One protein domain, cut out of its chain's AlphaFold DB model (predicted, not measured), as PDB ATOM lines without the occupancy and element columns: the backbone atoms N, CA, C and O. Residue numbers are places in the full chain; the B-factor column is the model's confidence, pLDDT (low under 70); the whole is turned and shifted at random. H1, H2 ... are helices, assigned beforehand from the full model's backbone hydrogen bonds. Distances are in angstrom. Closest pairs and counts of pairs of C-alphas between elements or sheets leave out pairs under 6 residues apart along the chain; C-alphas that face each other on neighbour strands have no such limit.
ATOM      1  N   SER A  11     -28.497   8.969  19.089       93.56
ATOM      2  CA  SER A  11     -29.325  10.081  19.560       93.56
ATOM      3  C   SER A  11     -30.075  10.734  18.381       93.56
ATOM      4  O   SER A  11     -29.684  10.576  17.218       93.56
ATOM      5  N   PRO A  12     -31.179  11.468  18.618       92.44
ATOM      6  CA  PRO A  12     -31.866  12.201  17.552       92.44
ATOM      7  C   PRO A  12     -30.938  13.139  16.765       92.44
ATOM      8  O   PRO A  12     -30.998  13.149  15.538       92.44
ATOM      9  N   GLN A  13     -30.040  13.846  17.458       91.06
ATOM     10  CA  GLN A  13     -29.059  14.753  16.853       91.06
ATOM     11  C   GLN A  13     -28.024  13.991  16.015       91.06
ATOM     12  O   GLN A  13     -27.777  14.363  14.870       91.06
ATOM     13  N   ALA A  14     -27.494  12.873  16.526       91.69
ATOM     14  CA  ALA A  14     -26.558  12.031  15.781       91.69
ATOM     15  C   ALA A  14     -27.203  11.440  14.515       91.69
ATOM     16  O   ALA A  14     -26.604  11.461  13.443       91.69
ATOM     17  N   ARG A  15     -28.471  10.999  14.588       94.25
ATOM     18  CA  ARG A  15     -29.223  10.550  13.398       94.25
ATOM     19  C   ARG A  15     -29.398  11.664  12.376       94.25
ATOM     20  O   ARG A  15     -29.280  11.407  11.181       94.25
ATOM     21  N   GLN A  16     -29.705  12.879  12.826       93.94
ATOM     22  CA  GLN A  16     -29.875  14.026  11.939       93.94
ATOM     23  C   GLN A  16     -28.557  14.375  11.239       93.94
ATOM     24  O   GLN A  16     -28.541  14.551  10.024       93.94
ATOM     25  N   ALA A  17     -27.442  14.372  11.966       93.94
ATOM     26  CA  ALA A  17     -26.115  14.574  11.398       93.94
ATOM     27  C   ALA A  17     -25.713  13.484  10.398       93.94
ATOM     28  O   ALA A  17     -25.223  13.801   9.314       93.94
ATOM     29  N   ASP A  18     -25.980  12.214  10.703       94.31
ATOM     30  CA  ASP A  18     -25.750  11.113   9.765       94.31
ATOM     31  C   ASP A  18     -26.613  11.247   8.503       94.31
ATOM     32  O   ASP A  18     -26.148  10.964   7.396       94.31
ATOM     33  N   LEU A  19     -27.859  11.721   8.633       94.81
ATOM     34  CA  LEU A  19     -28.718  12.025   7.486       94.81
ATOM     35  C   LEU A  19     -28.168  13.184   6.646       94.81
ATOM     36  O   LEU A  19     -28.179  13.066   5.423       94.81
ATOM     37  N   ILE A  20     -27.655  14.253   7.268       94.88
ATOM     38  CA  ILE A  20     -26.998  15.368   6.562       94.88
ATOM     39  C   ILE A  20     -25.780  14.859   5.792       94.88
ATOM     40  O   ILE A  20     -25.667  15.130   4.599       94.88
ATOM     41  N   LYS A  21     -24.888  14.094   6.438       95.19
ATOM     42  CA  LYS A  21     -23.694  13.524   5.789       95.19
ATOM     43  C   LYS A  21     -24.080  12.667   4.585       95.19
ATOM     44  O   LYS A  21     -23.592  12.901   3.484       95.19
ATOM     45  N   ALA A  22     -25.015  11.735   4.779       95.69
ATOM     46  CA  ALA A  22     -25.479  10.851   3.715       95.69
ATOM     47  C   ALA A  22     -26.181  11.609   2.575       95.69
ATOM     48  O   ALA A  22     -26.068  11.216   1.414       95.69
ATOM     49  N   HIS A  23     -26.926  12.676   2.882       94.75
ATOM     50  CA  HIS A  23     -27.575  13.515   1.872       94.75
ATOM     51  C   HIS A  23     -26.563  14.349   1.082       94.75
ATOM     52  O   HIS A  23     -26.664  14.381  -0.145       94.75
ATOM     53  N   ARG A  24     -25.568  14.955   1.744       94.88
ATOM     54  CA  ARG A  24     -24.478  15.690   1.082       94.88
ATOM     55  C   ARG A  24     -23.701  14.782   0.139       94.88
ATOM     56  O   ARG A  24     -23.621  15.079  -1.045       94.88
ATOM     57  N   GLU A  25     -23.254  13.627   0.626       95.50
ATOM     58  CA  GLU A  25     -22.538  12.630  -0.174       95.50
ATOM     59  C   GLU A  25     -23.367  12.160  -1.385       95.50
ATOM     60  O   GLU A  25     -22.858  12.054  -2.501       95.50
ATOM     61  N   ALA A  26     -24.665  11.899  -1.197       93.81
ATOM     62  CA  ALA A  26     -25.553  11.520  -2.294       93.81
ATOM     63  C   ALA A  26     -25.742  12.659  -3.310       93.81
ATOM     64  O   ALA A  26     -25.737  12.408  -4.513       93.81
ATOM     65  N   SER A  27     -25.888  13.896  -2.834       93.31
ATOM     66  CA  SER A  27     -26.049  15.087  -3.674       93.31
ATOM     67  C   SER A  27     -24.786  15.379  -4.484       93.31
ATOM     68  O   SER A  27     -24.874  15.642  -5.680       93.31
ATOM     69  N   GLU A  28     -23.611  15.270  -3.864       94.31
ATOM     70  CA  GLU A  28     -22.309  15.416  -4.520       94.31
ATOM     71  C   GLU A  28     -22.114  14.353  -5.605       94.31
ATOM     72  O   GLU A  28     -21.788  14.693  -6.742       94.31
ATOM     73  N   ARG A  29     -22.403  13.080  -5.299       94.00
ATOM     74  CA  ARG A  29     -22.361  11.997  -6.296       94.00
ATOM     75  C   ARG A  29     -23.338  12.226  -7.444       94.00
ATOM     76  O   ARG A  29     -22.971  12.034  -8.599       94.00
ATOM     77  N   ALA A  30     -24.570  12.641  -7.151       90.94
ATOM     78  CA  ALA A  30     -25.559  12.937  -8.184       90.94
ATOM     79  C   ALA A  30     -25.102  14.093  -9.086       90.94
ATOM     80  O   ALA A  30     -25.212  14.007 -10.308       90.94
ATOM     81  N   GLN A  31     -24.524  15.144  -8.498       90.75
ATOM     82  CA  GLN A  31     -23.967  16.266  -9.247       90.75
ATOM     83  C   GLN A  31     -22.760  15.848 -10.097       90.75
ATOM     84  O   GLN A  31     -22.637  16.298 -11.235       90.75
ATOM     85  N   GLN A  32     -21.881  14.993  -9.571       92.19
ATOM     86  CA  GLN A  32     -20.751  14.446 -10.318       92.19
ATOM     87  C   GLN A  32     -21.229  13.640 -11.531       92.19
ATOM     88  O   GLN A  32     -20.823  13.947 -12.649       92.19
ATOM     89  N   LEU A  33     -22.139  12.682 -11.328       90.31
ATOM     90  CA  LEU A  33     -22.719  11.876 -12.409       90.31
ATOM     91  C   LEU A  33     -23.395  12.747 -13.471       90.31
ATOM     92  O   LEU A  33     -23.296  12.469 -14.664       90.31
ATOM     93  N   TRP A  34     -24.056  13.829 -13.054       87.94
ATOM     94  CA  TRP A  34     -24.648  14.787 -13.981       87.94
ATOM     95  C   TRP A  34     -23.588  15.500 -14.836       87.94
ATOM     96  O   TRP A  34     -23.737  15.549 -16.056       87.94
ATOM     97  N   ARG A  35     -22.494  15.996 -14.237       89.75
ATOM     98  CA  ARG A  35     -21.388  16.633 -14.985       89.75
ATOM     99  C   ARG A  35     -20.696  15.654 -15.932       89.75
ATOM    100  O   ARG A  35     -20.338  16.024 -17.047       89.75
ATOM    101  N   GLU A  36     -20.504  14.411 -15.496       91.44
ATOM    102  CA  GLU A  36     -19.953  13.339 -16.330       91.44
ATOM    103  C   GLU A  36     -20.869  13.054 -17.526       91.44
ATOM    104  O   GLU A  36     -20.393  12.994 -18.658       91.44
ATOM    105  N   GLY A  37     -22.183  12.974 -17.295       89.25
ATOM    106  CA  GLY A  37     -23.189  12.835 -18.346       89.25
ATOM    107  C   GLY A  37     -23.199  14.008 -19.328       89.25
ATOM    108  O   GLY A  37     -23.205  13.785 -20.537       89.25
ATOM    109  N   GLU A  38     -23.138  15.252 -18.842       89.31
ATOM    110  CA  GLU A  38     -23.064  16.457 -19.684       89.31
ATOM    111  C   GLU A  38     -21.785  16.469 -20.538       89.31
ATOM    112  O   GLU A  38     -21.836  16.742 -21.740       89.31
ATOM    113  N   SER A  39     -20.641  16.115 -19.946       90.81
ATOM    114  CA  SER A  39     -19.360  16.011 -20.651       90.81
ATOM    115  C   SER A  39     -19.385  14.919 -21.725       90.81
ATOM    116  O   SER A  39     -19.030  15.174 -22.879       90.81
ATOM    117  N   ALA A  40     -19.865  13.720 -21.378       92.00
ATOM    118  CA  ALA A  40     -20.004  12.602 -22.308       92.00
ATOM    119  C   ALA A  40     -20.961  12.947 -23.457       92.00
ATOM    120  O   ALA A  40     -20.661  12.668 -24.621       92.00
ATOM    121  N   HIS A  41     -22.069  13.622 -23.149       90.88
ATOM    122  CA  HIS A  41     -23.002  14.129 -24.142       90.88
ATOM    123  C   HIS A  41     -22.318  15.114 -25.097       90.88
ATOM    124  O   HIS A  41     -22.327  14.907 -26.309       90.88
ATOM    125  N   ALA A  42     -21.653  16.150 -24.574       91.06
ATOM    126  CA  ALA A  42     -20.950  17.138 -25.390       91.06
ATOM    127  C   ALA A  42     -19.861  16.501 -26.270       91.06
ATOM    128  O   ALA A  42     -19.696  16.876 -27.435       91.06
ATOM    129  N   GLN A  43     -19.128  15.517 -25.741       95.12
ATOM    130  CA  GLN A  43     -18.150  14.751 -26.507       95.12
ATOM    131  C   GLN A  43     -18.819  13.957 -27.633       95.12
ATOM    132  O   GLN A  43     -18.342  14.011 -28.771       95.12
ATOM    133  N   ARG A  44     -19.929  13.264 -27.352       95.44
ATOM    134  CA  ARG A  44     -20.663  12.490 -28.357       95.44
ATOM    135  C   ARG A  44     -21.223  13.390 -29.453       95.44
ATOM    136  O   ARG A  44     -20.979  13.108 -30.624       95.44
ATOM    137  N   THR A  45     -21.844  14.516 -29.100       93.31
ATOM    138  CA  THR A  45     -22.314  15.522 -30.064       93.31
ATOM    139  C   THR A  45     -21.177  15.996 -30.970       93.31
ATOM    140  O   THR A  45     -21.335  16.000 -32.187       93.31
ATOM    141  N   ARG A  46     -20.001  16.338 -30.418       94.38
ATOM    142  CA  ARG A  46     -18.837  16.761 -31.223       94.38
ATOM    143  C   ARG A  46     -18.354  15.667 -32.174       94.38
ATOM    144  O   ARG A  46     -17.976  15.967 -33.303       94.38
ATOM    145  N   VAL A  47     -18.326  14.412 -31.725       95.81
ATOM    146  CA  VAL A  47     -17.918  13.272 -32.561       95.81
ATOM    147  C   VAL A  47     -18.895  13.070 -33.715       95.81
ATOM    148  O   VAL A  47     -18.449  13.002 -34.857       95.81
ATOM    149  N   LEU A  48     -20.198  13.032 -33.435       95.75
ATOM    150  CA  LEU A  48     -21.228  12.847 -34.458       95.75
ATOM    151  C   LEU A  48     -21.269  14.014 -35.444       95.75
ATOM    152  O   LEU A  48     -21.337  13.795 -36.646       95.75
ATOM    153  N   TYR A  49     -21.134  15.247 -34.953       95.12
ATOM    154  CA  TYR A  49     -21.085  16.433 -35.805       95.12
ATOM    155  C   TYR A  49     -19.892  16.389 -36.762       95.12
ATOM    156  O   TYR A  49     -20.038  16.644 -37.955       95.12
ATOM    157  N   ARG A  50     -18.708  15.993 -36.270       95.44
ATOM    158  CA  ARG A  50     -17.545  15.777 -37.142       95.44
ATOM    159  C   ARG A  50     -17.779  14.643 -38.135       95.44
ATOM    160  O   ARG A  50     -17.458  14.824 -39.297       95.44
ATOM    161  N   LYS A  51     -18.360  13.517 -37.710       95.06
ATOM    162  CA  LYS A  51     -18.685  12.392 -38.607       95.06
ATOM    163  C   LYS A  51     -19.624  12.835 -39.741       95.06
ATOM    164  O   LYS A  51     -19.380  12.508 -40.897       95.06
ATOM    165  N   ALA A  52     -20.641  13.637 -39.425       95.56
ATOM    166  CA  ALA A  52     -21.596  14.142 -40.407       95.56
ATOM    167  C   ALA A  52     -20.984  15.180 -41.364       95.56
ATOM    168  O   ALA A  52     -21.152  15.078 -42.577       95.56
ATOM    169  N   PHE A  53     -20.242  16.167 -40.854       96.56
ATOM    170  CA  PHE A  53     -19.922  17.382 -41.623       96.56
ATOM    171  C   PHE A  53     -18.439  17.616 -41.897       96.56
ATOM    172  O   PHE A  53     -18.088  18.471 -42.704       96.56
ATOM    173  N   VAL A  54     -17.538  16.876 -41.262       93.50
ATOM    174  CA  VAL A  54     -16.101  17.049 -41.474       93.50
ATOM    175  C   VAL A  54     -15.596  15.867 -42.281       93.50
ATOM    176  O   VAL A  54     -15.662  14.724 -41.836       93.50
ATOM    177  N   ASP A 148     -31.391  17.997 -26.491       71.25
ATOM    178  CA  ASP A 148     -30.631  19.228 -26.680       71.25
ATOM    179  C   ASP A 148     -30.220  19.848 -25.335       71.25
ATOM    180  O   ASP A 148     -30.865  20.747 -24.801       71.25
ATOM    181  N   PHE A 149     -29.088  19.400 -24.788       68.00
ATOM    182  CA  PHE A 149     -28.497  19.996 -23.584       68.00
ATOM    183  C   PHE A 149     -28.059  21.460 -23.784       68.00
ATOM    184  O   PHE A 149     -27.613  22.094 -22.826       68.00
ATOM    185  N   SER A 150     -28.166  22.036 -24.989       68.06
ATOM    186  CA  SER A 150     -27.910  23.467 -25.171       68.06
ATOM    187  C   SER A 150     -29.054  24.349 -24.653       68.06
ATOM    188  O   SER A 150     -28.786  25.472 -24.209       68.06
ATOM    189  N   ASP A 151     -30.293  23.841 -24.582       80.88
ATOM    190  CA  ASP A 151     -31.407  24.598 -24.008       80.88
ATOM    191  C   ASP A 151     -31.265  24.689 -22.477       80.88
ATOM    192  O   ASP A 151     -31.156  23.702 -21.743       80.88
ATOM    193  N   ARG A 152     -31.271  25.923 -21.963       80.94
ATOM    194  CA  ARG A 152     -31.249  26.207 -20.524       80.94
ATOM    195  C   ARG A 152     -32.449  25.578 -19.813       80.94
ATOM    196  O   ARG A 152     -32.296  25.136 -18.674       80.94
ATOM    197  N   ALA A 153     -33.619  25.537 -20.452       83.06
ATOM    198  CA  ALA A 153     -34.813  24.943 -19.860       83.06
ATOM    199  C   ALA A 153     -34.689  23.416 -19.739       83.06
ATOM    200  O   ALA A 153     -35.078  22.859 -18.712       83.06
ATOM    201  N   ASP A 154     -34.112  22.750 -20.741       79.50
ATOM    202  CA  ASP A 154     -33.839  21.310 -20.698       79.50
ATOM    203  C   ASP A 154     -32.768  20.967 -19.663       79.50
ATOM    204  O   ASP A 154     -32.960  20.046 -18.866       79.50
ATOM    205  N   ARG A 155     -31.695  21.765 -19.577       83.56
ATOM    206  CA  ARG A 155     -30.685  21.617 -18.516       83.56
ATOM    207  C   ARG A 155     -31.285  21.758 -17.123       83.56
ATOM    208  O   ARG A 155     -30.961  20.963 -16.248       83.56
ATOM    209  N   LEU A 156     -32.178  22.727 -16.915       85.12
ATOM    210  CA  LEU A 156     -32.864  22.895 -15.635       85.12
ATOM    211  C   LEU A 156     -33.774  21.699 -15.317       85.12
ATOM    212  O   LEU A 156     -33.715  21.173 -14.208       85.12
ATOM    213  N   ARG A 157     -34.578  21.237 -16.286       84.81
ATOM    214  CA  ARG A 157     -35.445  20.055 -16.129       84.81
ATOM    215  C   ARG A 157     -34.635  18.799 -15.797       84.81
ATOM    216  O   ARG A 157     -35.004  18.054 -14.891       84.81
ATOM    217  N   MET A 158     -33.508  18.594 -16.475       82.19
ATOM    218  CA  MET A 158     -32.560  17.512 -16.189       82.19
ATOM    219  C   MET A 158     -31.954  17.646 -14.788       82.19
ATOM    220  O   MET A 158     -31.988  16.691 -14.018       82.19
ATOM    221  N   ALA A 159     -31.461  18.830 -14.416       84.81
ATOM    222  CA  ALA A 159     -30.892  19.069 -13.090       84.81
ATOM    223  C   ALA A 159     -31.908  18.782 -11.971       84.81
ATOM    224  O   ALA A 159     -31.567  18.134 -10.986       84.81
ATOM    225  N   MET A 160     -33.171  19.182 -12.150       86.62
ATOM    226  CA  MET A 160     -34.251  18.859 -11.212       86.62
ATOM    227  C   MET A 160     -34.540  17.354 -11.146       86.62
ATOM    228  O   MET A 160     -34.766  16.830 -10.061       86.62
ATOM    229  N   ARG A 161     -34.490  16.640 -12.279       86.50
ATOM    230  CA  ARG A 161     -34.683  15.179 -12.326       86.50
ATOM    231  C   ARG A 161     -33.599  14.413 -11.561       86.50
ATOM    232  O   ARG A 161     -33.879  13.339 -11.036       86.50
ATOM    233  N   HIS A 162     -32.384  14.957 -11.505       85.44
ATOM    234  CA  HIS A 162     -31.245  14.370 -10.795       85.44
ATOM    235  C   HIS A 162     -31.018  14.957  -9.395       85.44
ATOM    236  O   HIS A 162     -30.094  14.533  -8.700       85.44
ATOM    237  N   ALA A 163     -31.847  15.908  -8.956       89.94
ATOM    238  CA  ALA A 163     -31.757  16.458  -7.613       89.94
ATOM    239  C   ALA A 163     -32.098  15.379  -6.575       89.94
ATOM    240  O   ALA A 163     -33.128  14.709  -6.668       89.94
ATOM    241  N   VAL A 164     -31.241  15.221  -5.563       93.19
ATOM    242  CA  VAL A 164     -31.513  14.318  -4.439       93.19
ATOM    243  C   VAL A 164     -32.384  15.073  -3.432       93.19
ATOM    244  O   VAL A 164     -31.891  16.013  -2.798       93.19
ATOM    245  N   PRO A 165     -33.670  14.704  -3.264       93.00
ATOM    246  CA  PRO A 165     -34.544  15.403  -2.336       93.00
ATOM    247  C   PRO A 165     -34.004  15.269  -0.912       93.00
ATOM    248  O   PRO A 165     -33.575  14.191  -0.488       93.00
ATOM    249  N   ALA A 166     -34.025  16.377  -0.173       93.50
ATOM    250  CA  ALA A 166     -33.664  16.367   1.233       93.50
ATOM    251  C   ALA A 166     -34.674  15.510   2.024       93.50
ATOM    252  O   ALA A 166     -35.884  15.622   1.805       93.50
ATOM    253  N   PRO A 167     -34.211  14.650   2.944       93.88
ATOM    254  CA  PRO A 167     -35.073  14.025   3.940       93.88
ATOM    255  C   PRO A 167     -35.853  15.084   4.726       93.88
ATOM    256  O   PRO A 167     -35.290  16.118   5.077       93.88
ATOM    257  N   SER A 168     -37.117  14.811   5.057       94.19
ATOM    258  CA  SER A 168     -37.971  15.736   5.820       94.19
ATOM    259  C   SER A 168     -37.346  16.169   7.147       94.19
ATOM    260  O   SER A 168     -37.572  17.280   7.598       94.19
ATOM    261  N   GLU A 169     -36.517  15.320   7.757       94.06
ATOM    262  CA  GLU A 169     -35.825  15.604   9.019       94.06
ATOM    263  C   GLU A 169     -34.743  16.693   8.910       94.06
ATOM    264  O   GLU A 169     -34.260  17.189   9.928       94.06
ATOM    265  N   ILE A 170     -34.323  17.034   7.691       94.62
ATOM    266  CA  ILE A 170     -33.303  18.058   7.420       94.62
ATOM    267  C   ILE A 170     -33.758  19.067   6.359       94.62
ATOM    268  O   ILE A 170     -32.986  19.952   6.006       94.62
ATOM    269  N   ALA A 171     -34.981  18.930   5.837       93.06
ATOM    270  CA  ALA A 171     -35.498  19.748   4.744       93.06
ATOM    271  C   ALA A 171     -35.642  21.225   5.136       93.06
ATOM    272  O   ALA A 171     -35.398  22.096   4.307       93.06
ATOM    273  N   ASP A 172     -35.972  21.487   6.404       94.19
ATOM    274  CA  ASP A 172     -36.135  22.843   6.937       94.19
ATOM    275  C   ASP A 172     -34.804  23.483   7.362       94.19
ATOM    276  O   ASP A 172     -34.755  24.684   7.624       94.19
ATOM    277  N   LEU A 173     -33.716  22.702   7.427       92.38
ATOM    278  CA  LEU A 173     -32.409  23.206   7.838       92.38
ATOM    279  C   LEU A 173     -31.683  23.857   6.667       92.38
ATOM    280  O   LEU A 173     -31.397  23.213   5.651       92.38
ATOM    281  N   ASN A 174     -31.266  25.105   6.851       94.00
ATOM    282  CA  ASN A 174     -30.403  25.761   5.879       94.00
ATOM    283  C   ASN A 174     -28.963  25.188   5.929       94.00
ATOM    284  O   ASN A 174     -28.552  24.592   6.929       94.00
ATOM    285  N   PRO A 175     -28.141  25.372   4.875       92.81
ATOM    286  CA  PRO A 175     -26.784  24.819   4.832       92.81
ATOM    287  C   PRO A 175     -25.885  25.241   6.004       92.81
ATOM    288  O   PRO A 175     -25.014  24.472   6.407       92.81
ATOM    289  N   SER A 176     -26.093  26.438   6.564       94.12
ATOM    290  CA  SER A 176     -25.291  26.940   7.686       94.12
ATOM    291  C   SER A 176     -25.633  26.232   9.001       94.12
ATOM    292  O   SER A 176     -24.736  25.876   9.761       94.12
ATOM    293  N   GLU A 177     -26.916  25.948   9.238       94.88
ATOM    294  CA  GLU A 177     -27.404  25.164  10.378       94.88
ATOM    295  C   GLU A 177     -26.938  23.717  10.295       94.88
ATOM    296  O   GLU A 177     -26.497  23.153  11.294       94.88
ATOM    297  N   GLN A 178     -26.960  23.137   9.093       93.62
ATOM    298  CA  GLN A 178     -26.421  21.801   8.864       93.62
ATOM    299  C   GLN A 178     -24.934  21.720   9.233       93.62
ATOM    300  O   GLN A 178     -24.514  20.761   9.872       93.62
ATOM    301  N   THR A 179     -24.137  22.723   8.854       94.50
ATOM    302  CA  THR A 179     -22.706  22.767   9.190       94.50
ATOM    303  C   THR A 179     -22.484  22.937  10.692       94.50
ATOM    304  O   THR A 179     -21.740  22.151  11.269       94.50
ATOM    305  N   LYS A 180     -23.207  23.853  11.350       95.06
ATOM    306  CA  LYS A 180     -23.140  24.025  12.811       95.06
ATOM    307  C   LYS A 180     -23.506  22.750  13.572       95.06
ATOM    308  O   LYS A 180     -22.861  22.419  14.560       95.06
ATOM    309  N   LEU A 181     -24.524  22.015  13.114       92.75
ATOM    310  CA  LEU A 181     -24.917  20.750  13.738       92.75
ATOM    311  C   LEU A 181     -23.796  19.707  13.629       92.75
ATOM    312  O   LEU A 181     -23.492  19.024  14.605       92.75
ATOM    313  N   LEU A 182     -23.156  19.613  12.459       94.19
ATOM    314  CA  LEU A 182     -22.019  18.717  12.246       94.19
ATOM    315  C   LEU A 182     -20.805  19.095  13.108       94.19
ATOM    316  O   LEU A 182     -20.167  18.199  13.654       94.19
ATOM    317  N   GLU A 183     -20.513  20.389  13.251       94.19
ATOM    318  CA  GLU A 183     -19.425  20.905  14.096       94.19
ATOM    319  C   GLU A 183     -19.689  20.633  15.581       94.19
ATOM    320  O   GLU A 183     -18.830  20.079  16.264       94.19
ATOM    321  N   SER A 184     -20.906  20.907  16.063       93.88
ATOM    322  CA  SER A 184     -21.266  20.703  17.473       93.88
ATOM    323  C   SER A 184     -21.093  19.254  17.942       93.88
ATOM    324  O   SER A 184     -20.682  19.019  19.076       93.88
ATOM    325  N   LEU A 185     -21.348  18.278  17.061       90.50
ATOM    326  CA  LEU A 185     -21.147  16.855  17.351       90.50
ATOM    327  C   LEU A 185     -19.674  16.440  17.302       90.50
ATOM    328  O   LEU A 185     -19.279  15.522  18.013       90.50
ATOM    329  N   ALA A 186     -18.856  17.103  16.480       90.88
ATOM    330  CA  ALA A 186     -17.417  16.860  16.458       90.88
ATOM    331  C   ALA A 186     -16.748  17.330  17.761       90.88
ATOM    332  O   ALA A 186     -15.792  16.705  18.215       90.88
ATOM    333  N   GLU A 187     -17.273  18.389  18.384       91.06
ATOM    334  CA  GLU A 187     -16.795  18.908  19.671       91.06
ATOM    335  C   GLU A 187     -17.218  18.048  20.870       91.06
ATOM    336  O   GLU A 187     -16.531  18.045  21.890       91.06
ATOM    337  N   THR A 188     -18.328  17.305  20.766       84.12
ATOM    338  CA  THR A 188     -18.850  16.498  21.885       84.12
ATOM    339  C   THR A 188     -18.244  15.098  22.004       84.12
ATOM    340  O   THR A 188     -18.408  14.490  23.055       84.12
ATOM    341  N   GLY A 189     -17.495  14.621  21.003       66.88
ATOM    342  CA  GLY A 189     -16.590  13.471  21.136       66.88
ATOM    343  C   GLY A 189     -17.219  12.160  21.633       66.88
ATOM    344  O   GLY A 189     -16.634  11.527  22.510       66.88
ATOM    345  N   ASP A 190     -18.371  11.768  21.082       52.44
ATOM    346  CA  ASP A 190     -18.949  10.414  21.223       52.44
ATOM    347  C   ASP A 190     -18.407   9.449  20.148       52.44
ATOM    348  O   ASP A 190     -18.324   9.857  18.961       52.44
TER     349      ASP A 190
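Overview. This is residues 11 to 54 and 148 to 190 of the 190 residues of an uncharacterized protein of Actinomadura sp. CNU-125 (UniProt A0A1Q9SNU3). One long straight helix, H1, makes the length of a rod, and the short helices H3 and H4 pack on its first part, with H4 crossing it slantwise. H2 sits near H1 farther along, a short link runs from it back to H3, and residues 46 to 54, of which 46 to 53 belong to H1, stick out. The printed part has 87 residues with four named helices, H1 to H4 in chain order, and no named strand: all helix. It is extended, with a radius of gyration of the C-alphas of 19.1 A and spans of 63 by 24 by 17 A.

Arrangement. Start with H1, residues 12 to 53. Look across to H2, residues 152 to 161: it is close but not clearly touching, with the C-alphas of Trp 34 and Ala 159 closest at 7.6 A. H3, residues 168 to 171, touches H1 at its residues 16 to 20 alone; the closest C-alphas, of Gln 16 and Glu 169, are 6.8 A apart. H4, residues 175 to 188, touches residues 13 to 20 of H1 alone, closest at the C-alphas of Ala 17 and Leu 182, 5.9 A. These two helices run opposite ways at a steep tilt of 48 degrees. H2 and H4 are apart. In H1, H2 and H4 every O i to N i+4 pair is within hydrogen-bond range; H3 is too short for such a pair.

Along the chain. Find C-alpha 12 at (-31.866, 12.201, 17.552); from there H1 runs 60.6 A to C-alpha 53 at (-19.922, 17.382, -41.623). H2 measures 14.2 A, H3 4.8 A, and H4 20.6 A, ending at C-alpha 188 at (-18.850, 16.498, 21.885).

Size, cuts and confidence. The C-alphas of Phe 53 and Thr 188 are the two farthest apart, 63.5 A. Residues 55 to 147 are not printed, and C-alphas 54 and 148 are 20.9 A apart across the cut. Of the links printed whole, H3 to H4 is tight and H2 to H3 short. Mean pLDDT of the printed part is 90.2; residues 149 to 150 and 189 to 190 are under 70.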